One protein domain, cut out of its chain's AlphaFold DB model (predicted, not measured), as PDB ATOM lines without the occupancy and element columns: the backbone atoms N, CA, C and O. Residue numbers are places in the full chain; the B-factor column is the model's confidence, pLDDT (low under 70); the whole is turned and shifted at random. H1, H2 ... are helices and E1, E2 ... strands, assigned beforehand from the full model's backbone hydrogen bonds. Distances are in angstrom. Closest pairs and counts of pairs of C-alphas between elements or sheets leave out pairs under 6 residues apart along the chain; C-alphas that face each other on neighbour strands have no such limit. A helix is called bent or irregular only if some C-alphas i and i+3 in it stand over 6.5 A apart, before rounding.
ATOM      1  N   GLY A 199      27.518  15.129 -19.606       75.00
ATOM      2  CA  GLY A 199      28.025  14.075 -18.728       75.00
ATOM      3  C   GLY A 199      29.326  14.469 -18.023       75.00
ATOM      4  O   GLY A 199      30.209  13.628 -17.852       75.00
ATOM      5  N   VAL A 200      29.468  15.746 -17.661       79.88
ATOM      6  CA  VAL A 200      30.633  16.265 -16.937       79.88
ATOM      7  C   VAL A 200      30.297  16.516 -15.471       79.88
ATOM      8  O   VAL A 200      29.147  16.730 -15.081       79.88
ATOM      9  N   CYS A 201      31.324  16.482 -14.640       82.56
ATOM     10  CA  CYS A 201      31.211  16.734 -13.220       82.56
ATOM     11  C   CYS A 201      32.147  17.862 -12.816       82.56
ATOM     12  O   CYS A 201      33.306  17.882 -13.224       82.56
ATOM     13  N   TYR A 202      31.668  18.764 -11.973       85.50
ATOM     14  CA  TYR A 202      32.499  19.764 -11.321       85.50
ATOM     15  C   TYR A 202      32.931  19.270  -9.947       85.50
ATOM     16  O   TYR A 202      32.226  18.476  -9.321       85.50
ATOM     17  N   VAL A 203      34.097  19.711  -9.487       86.81
ATOM     18  CA  VAL A 203      34.608  19.434  -8.142       86.81
ATOM     19  C   VAL A 203      35.293  20.691  -7.641       86.81
ATOM     20  O   VAL A 203      36.180  21.224  -8.309       86.81
ATOM     21  N   TYR A 204      34.857  21.166  -6.480       87.50
ATOM     22  CA  TYR A 204      35.481  22.290  -5.800       87.50
ATOM     23  C   TYR A 204      36.494  21.794  -4.763       87.50
ATOM     24  O   TYR A 204      36.130  21.083  -3.818       87.50
ATOM     25  N   GLU A 205      37.746  22.227  -4.908       87.19
ATOM     26  CA  GLU A 205      38.857  21.948  -3.997       87.19
ATOM     27  C   GLU A 205      39.697  23.221  -3.801       87.19
ATOM     28  O   GLU A 205      40.256  23.762  -4.749       87.19
ATOM     29  N   ARG A 206      39.784  23.710  -2.552       84.00
ATOM     30  CA  ARG A 206      40.694  24.794  -2.114       84.00
ATOM     31  C   ARG A 206      40.747  26.011  -3.059       84.00
ATOM     32  O   ARG A 206      41.812  26.418  -3.509       84.00
ATOM     33  N   GLY A 207      39.595  26.607  -3.358       82.38
ATOM     34  CA  GLY A 207      39.516  27.816  -4.184       82.38
ATOM     35  C   GLY A 207      39.539  27.577  -5.697       82.38
ATOM     36  O   GLY A 207      39.493  28.547  -6.458       82.38
ATOM     37  N   VAL A 208      39.580  26.316  -6.134       83.44
ATOM     38  CA  VAL A 208      39.574  25.914  -7.544       83.44
ATOM     39  C   VAL A 208      38.344  25.058  -7.828       83.44
ATOM     40  O   VAL A 208      38.031  24.134  -7.079       83.44
ATOM     41  N   LEU A 209      37.644  25.366  -8.921       86.31
ATOM     42  CA  LEU A 209      36.559  24.548  -9.452       86.31
ATOM     43  C   LEU A 209      37.037  23.867 -10.739       86.31
ATOM     44  O   LEU A 209      37.257  24.530 -11.752       86.31
ATOM     45  N   SER A 210      37.204  22.548 -10.702       86.19
ATOM     46  CA  SER A 210      37.703  21.761 -11.835       86.19
ATOM     47  C   SER A 210      36.586  20.958 -12.494       86.19
ATOM     48  O   SER A 210      35.711  20.420 -11.813       86.19
ATOM     49  N   MET A 211      36.629  20.856 -13.823       85.38
ATOM     50  CA  MET A 211      35.696  20.062 -14.625       85.38
ATOM     51  C   MET A 211      36.317  18.708 -14.990       85.38
ATOM     52  O   MET A 211      37.435  18.645 -15.495       85.38
ATOM     53  N   TYR A 212      35.566  17.627 -14.793       82.50
ATOM     54  CA  TYR A 212      35.945  16.257 -15.127       82.50
ATOM     55  C   TYR A 212      34.963  15.680 -16.139       82.50
ATOM     56  O   TYR A 212      33.749  15.729 -15.942       82.50
ATOM     57  N   SER A 213      35.486  15.098 -17.215       77.25
ATOM     58  CA  SER A 213      34.666  14.396 -18.200       77.25
ATOM     59  C   SER A 213      34.211  13.031 -17.684       77.25
ATOM     60  O   SER A 213      34.831  12.448 -16.789       77.25
ATOM     61  N   LYS A 214      33.180  12.469 -18.325       68.00
ATOM     62  CA  LYS A 214      32.664  11.118 -18.056       68.00
ATOM     63  C   LYS A 214      33.739  10.022 -18.076       68.00
ATOM     64  O   LYS A 214      33.567   9.008 -17.415       68.00
ATOM     65  N   ASN A 215      34.844  10.216 -18.798       67.06
ATOM     66  CA  ASN A 215      35.918   9.221 -18.912       67.06
ATOM     67  C   ASN A 215      36.921   9.298 -17.751       67.06
ATOM     68  O   ASN A 215      37.476   8.281 -17.332       67.06
ATOM     69  N   THR A 216      37.152  10.494 -17.211       70.12
ATOM     70  CA  THR A 216      38.089  10.716 -16.097       70.12
ATOM     71  C   THR A 216      37.400  10.552 -14.742       70.12
ATOM     72  O   THR A 216      38.028  10.219 -13.739       70.12
ATOM     73  N   PHE A 217      36.084  10.743 -14.722       67.50
ATOM     74  CA  PHE A 217      35.263  10.766 -13.522       67.50
ATOM     75  C   PHE A 217      35.179   9.415 -12.768       67.50
ATOM     76  O   PHE A 217      35.456   9.416 -11.566       67.50
ATOM     77  N   PRO A 218      34.940   8.249 -13.414       62.22
ATOM     78  CA  PRO A 218      34.932   6.945 -12.739       62.22
ATOM     79  C   PRO A 218      36.283   6.568 -12.122       62.22
ATOM     80  O   PRO A 218      36.324   5.881 -11.106       62.22
ATOM     81  N   LYS A 219      37.390   7.042 -12.713       64.06
ATOM     82  CA  LYS A 219      38.747   6.771 -12.219       64.06
ATOM     83  C   LYS A 219      39.042   7.498 -10.904       64.06
ATOM     84  O   LYS A 219      39.747   6.954 -10.066       64.06
ATOM     85  N   ARG A 220      38.500   8.708 -10.718       64.44
ATOM     86  CA  ARG A 220      38.741   9.543  -9.525       64.44
ATOM     87  C   ARG A 220      37.704   9.335  -8.419       64.44
ATOM     88  O   ARG A 220      38.055   9.417  -7.250       64.44
ATOM     89  N   PHE A 221      36.447   9.067  -8.775       64.94
ATOM     90  CA  PHE A 221      35.327   9.017  -7.822       64.94
ATOM     91  C   PHE A 221      34.660   7.634  -7.706       64.94
ATOM     92  O   PHE A 221      33.669   7.476  -6.989       64.94
ATOM     93  N   GLY A 222      35.203   6.612  -8.377       60.88
ATOM     94  CA  GLY A 222      34.770   5.218  -8.253       60.88
ATOM     95  C   GLY A 222      33.307   4.970  -8.648       60.88
ATOM     96  O   GLY A 222      32.726   5.661  -9.483       60.88
ATOM     97  N   LYS A 223      32.681   3.960  -8.022       55.22
ATOM     98  CA  LYS A 223      31.288   3.527  -8.280       55.22
ATOM     99  C   LYS A 223      30.220   4.559  -7.882       55.22
ATOM    100  O   LYS A 223      29.046   4.323  -8.164       55.22
ATOM    101  N   MET A 224      30.602   5.676  -7.258       54.78
ATOM    102  CA  MET A 224      29.699   6.673  -6.668       54.78
ATOM    103  C   MET A 224      28.693   7.254  -7.679       54.78
ATOM    104  O   MET A 224      27.612   7.680  -7.284       54.78
ATOM    105  N   PHE A 225      29.002   7.184  -8.981       56.53
ATOM    106  CA  PHE A 225      28.145   7.685 -10.060       56.53
ATOM    107  C   PHE A 225      27.904   6.697 -11.221       56.53
ATOM    108  O   PHE A 225      27.267   7.048 -12.214       56.53
ATOM    109  N   ASN A 226      28.311   5.424 -11.105       52.34
ATOM    110  CA  ASN A 226      28.027   4.404 -12.138       52.34
ATOM    111  C   ASN A 226      26.520   4.077 -12.280       52.34
ATOM    112  O   ASN A 226      26.135   3.339 -13.182       52.34
ATOM    113  N   LYS A 227      25.668   4.624 -11.400       51.59
ATOM    114  CA  LYS A 227      24.200   4.488 -11.408       51.59
ATOM    115  C   LYS A 227      23.451   5.807 -11.173       51.59
ATOM    116  O   LYS A 227      22.261   5.791 -10.870       51.59
ATOM    117  N   THR A 228      24.116   6.958 -11.224       54.47
ATOM    118  CA  THR A 228      23.446   8.220 -10.877       54.47
ATOM    119  C   THR A 228      22.480   8.656 -11.960       54.47
ATOM    120  O   THR A 228      22.867   8.866 -13.107       54.47
ATOM    121  N   SER A 229      21.227   8.855 -11.557       64.94
ATOM    122  CA  SER A 229      20.243   9.585 -12.345       64.94
ATOM    123  C   SER A 229      20.756  10.995 -12.666       64.94
ATOM    124  O   SER A 229      21.541  11.577 -11.908       64.94
ATOM    125  N   ASN A 230      20.269  11.581 -13.764       71.31
ATOM    126  CA  ASN A 230      20.545  12.976 -14.133       71.31
ATOM    127  C   ASN A 230      20.294  13.952 -12.968       71.31
ATOM    128  O   ASN A 230      20.996  14.950 -12.836       71.31
ATOM    129  N   THR A 231      19.336  13.635 -12.093       73.00
ATOM    130  CA  THR A 231      19.037  14.392 -10.874       73.00
ATOM    131  C   THR A 231      20.205  14.406  -9.892       73.00
ATOM    132  O   THR A 231      20.576  15.469  -9.411       73.00
ATOM    133  N   ASN A 232      20.838  13.265  -9.625       74.81
ATOM    134  CA  ASN A 232      21.950  13.211  -8.675       74.81
ATOM    135  C   ASN A 232      23.184  13.951  -9.204       74.81
ATOM    136  O   ASN A 232      23.863  14.636  -8.445       74.81
ATOM    137  N   LEU A 233      23.452  13.861 -10.512       76.69
ATOM    138  CA  LEU A 233      24.530  14.625 -11.143       76.69
ATOM    139  C   LEU A 233      24.244  16.136 -11.125       76.69
ATOM    140  O   LEU A 233      25.154  16.929 -10.888       76.69
ATOM    141  N   LEU A 234      22.986  16.543 -11.331       77.50
ATOM    142  CA  LEU A 234      22.561  17.938 -11.198       77.50
ATOM    143  C   LEU A 234      22.803  18.460  -9.779       77.50
ATOM    144  O   LEU A 234      23.445  19.495  -9.620       77.50
ATOM    145  N   LEU A 235      22.311  17.737  -8.769       77.75
ATOM    146  CA  LEU A 235      22.439  18.119  -7.361       77.75
ATOM    147  C   LEU A 235      23.905  18.175  -6.927       77.75
ATOM    148  O   LEU A 235      24.317  19.131  -6.270       77.75
ATOM    149  N   TRP A 236      24.715  17.201  -7.350       81.69
ATOM    150  CA  TRP A 236      26.151  17.223  -7.101       81.69
ATOM    151  C   TRP A 236      26.796  18.474  -7.695       81.69
ATOM    152  O   TRP A 236      27.431  19.236  -6.969       81.69
ATOM    153  N   ASN A 237      26.604  18.728  -8.991       83.38
ATOM    154  CA  ASN A 237      27.206  19.884  -9.648       83.38
ATOM    155  C   ASN A 237      26.755  21.196  -9.005       83.38
ATOM    156  O   ASN A 237      27.600  22.037  -8.707       83.38
ATOM    157  N   ALA A 238      25.461  21.341  -8.718       80.44
ATOM    158  CA  ALA A 238      24.931  22.515  -8.037       80.44
ATOM    159  C   ALA A 238      25.594  22.716  -6.661       80.44
ATOM    160  O   ALA A 238      25.992  23.832  -6.334       80.44
ATOM    161  N   SER A 239      25.823  21.640  -5.897       83.00
ATOM    162  CA  SER A 239      26.532  21.732  -4.612       83.00
ATOM    163  C   SER A 239      27.994  22.181  -4.759       83.00
ATOM    164  O   SER A 239      28.475  22.972  -3.951       83.00
ATOM    165  N   GLN A 240      28.716  21.737  -5.795       86.56
ATOM    166  CA  GLN A 240      30.112  22.140  -6.015       86.56
ATOM    167  C   GLN A 240      30.216  23.601  -6.457       86.56
ATOM    168  O   GLN A 240      31.083  24.326  -5.969       86.56
ATOM    169  N   TRP A 241      29.293  24.054  -7.308       84.38
ATOM    170  CA  TRP A 241      29.166  25.464  -7.673       84.38
ATOM    171  C   TRP A 241      28.817  26.340  -6.466       84.38
ATOM    172  O   TRP A 241      29.451  27.376  -6.286       84.38
ATOM    173  N   GLN A 242      27.903  25.906  -5.588       82.81
ATOM    174  CA  GLN A 242      27.585  26.636  -4.353       82.81
ATOM    175  C   GLN A 242      28.805  26.750  -3.431       82.81
ATOM    176  O   GLN A 242      29.090  27.830  -2.931       82.81
ATOM    177  N   ARG A 243      29.578  25.672  -3.239       85.00
ATOM    178  CA  ARG A 243      30.811  25.721  -2.425       85.00
ATOM    179  C   ARG A 243      31.834  26.704  -2.990       85.00
ATOM    180  O   ARG A 243      32.516  27.383  -2.225       85.00
ATOM    181  N   TYR A 244      31.945  26.774  -4.315       85.00
ATOM    182  CA  TYR A 244      32.816  27.742  -4.968       85.00
ATOM    183  C   TYR A 244      32.300  29.175  -4.800       85.00
ATOM    184  O   TYR A 244      33.079  30.051  -4.436       85.00
ATOM    185  N   ALA A 245      30.994  29.402  -4.965       79.38
ATOM    186  CA  ALA A 245      30.370  30.696  -4.698       79.38
ATOM    187  C   ALA A 245      30.590  31.143  -3.242       79.38
ATOM    188  O   ALA A 245      31.036  32.260  -3.010       79.38
ATOM    189  N   ASP A 246      30.377  30.261  -2.260       80.69
ATOM    190  CA  ASP A 246      30.624  30.544  -0.840       80.69
ATOM    191  C   ASP A 246      32.084  30.931  -0.579       80.69
ATOM    192  O   ASP A 246      32.362  31.833   0.211       80.69
ATOM    193  N   TYR A 247      33.029  30.242  -1.223       83.75
ATOM    194  CA  TYR A 247      34.443  30.599  -1.149       83.75
ATOM    195  C   TYR A 247      34.684  32.006  -1.690       83.75
ATOM    196  O   TYR A 247      35.306  32.808  -1.000       83.75
ATOM    197  N   LEU A 248      34.153  32.307  -2.877       77.94
ATOM    198  CA  LEU A 248      34.262  33.616  -3.516       77.94
ATOM    199  C   LEU A 248      33.671  34.736  -2.647       77.94
ATOM    200  O   LEU A 248      34.311  35.770  -2.482       77.94
ATOM    201  N   TYR A 249      32.514  34.507  -2.019       73.31
ATOM    202  CA  TYR A 249      31.911  35.459  -1.082       73.31
ATOM    203  C   TYR A 249      32.743  35.646   0.191       73.31
ATOM    204  O   TYR A 249      32.884  36.770   0.660       73.31
ATOM    205  N   LYS A 250      33.315  34.575   0.757       75.50
ATOM    206  CA  LYS A 250      34.143  34.664   1.975       75.50
ATOM    207  C   LYS A 250      35.419  35.467   1.779       75.50
ATOM    208  O   LYS A 250      35.861  36.122   2.715       75.50
ATOM    209  N   ILE A 251      36.026  35.368   0.601       68.25
ATOM    210  CA  ILE A 251      37.231  36.134   0.270       68.25
ATOM    211  C   ILE A 251      36.897  37.534  -0.261       68.25
ATOM    212  O   ILE A 251      37.813  38.282  -0.586       68.25
ATOM    213  N   SER A 252      35.607  37.882  -0.372       58.34
ATOM    214  CA  SER A 252      35.171  39.203  -0.811       58.34
ATOM    215  C   SER A 252      35.157  40.195   0.346       58.34
ATOM    216  O   SER A 252      34.634  39.851   1.412       58.34
ATOM    217  N   PRO A 253      35.712  41.413   0.180       52.72
ATOM    218  CA  PRO A 253      35.539  42.468   1.167       52.72
ATOM    219  C   PRO A 253      34.039  42.670   1.379       52.72
ATOM    220  O   PRO A 253      33.301  42.885   0.419       52.72
ATOM    221  N   LYS A 254      33.569  42.553   2.623       51.03
ATOM    222  CA  LYS A 254      32.176  42.864   2.940       51.03
ATOM    223  C   LYS A 254      31.974  44.357   2.702       51.03
ATOM    224  O   LYS A 254      32.374  45.162   3.535       51.03
TER     225      LYS A 254
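What this domain is: This is residues 199 to 254 of the 265 residues of an uncharacterized protein of Bacteroidetes bacterium ADurb.BinA104 (UniProt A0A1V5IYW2). One long helix, H2, has a small two-stranded hairpin, E1 and E2, packed along its side, with E1 the nearer strand. A short irregular helix, H1, sits at one end of this pair, near the first turns of H2. The printed part has 56 residues, with two named strands and then two named helices in the order E1, E2, H1, H2; the sheet, E1 - E2, is antiparallel and the class is mixed, helices and strands. The whole is loose, a rod spanning 42 by 20 by 14 A, with a radius of gyration of the C-alphas of 12.7 A.

How they stand to each other: E1, residues 201 to 205, and E2, residues 208 to 212, form an antiparallel hairpin at 153 degrees; N 203 and O 210 are 2.9 A apart and N 212 and O 201 are 2.8 A apart, both within hydrogen-bond range. The closest C-alphas of E1 and H1, residues 217 to 225, are those of Cys 201 and Phe 217, 7.2 A apart. E1 and H2, residues 230 to 250, have 12 pairs of C-alphas within 8 A, the closest being Tyr 204 and Gln 240 at 5.4 A. For E2 and H2 there are 4 such pairs, the closest being Leu 209 and Tyr 244 at 6.7 A. H1 and H2 are close but not clearly touching, with the C-alphas of Phe 225 and Leu 233 7.9 A apart, at a steep tilt of 60 degrees, opposite ways. Every O i to N i+4 pair of H2 is within hydrogen-bond range; in H1 2 of 5 are, and 1 of 6 O i to N i+3 pairs.

Where its parts are: E1 begins at C-alpha 201 (31.211, 16.734, -13.220) and is 13.1 A long; E2 is 12.8 A long. H1 is 8.5 A long and irregular, with C-alphas 220 and 223 9.7 A apart. H2 is 30.2 A long and ends at C-alpha 250 (34.143, 34.664, 1.975).

The domain as a whole: The C-alphas farthest apart, those of Lys 227 and Lys 254, are 41.7 A apart. The printed part has no cut, and its three links between named elements are tight. Mean pLDDT of the printed part is 73.8; residues 214 to 215, 217 to 229 and 251 to 254 are under 70.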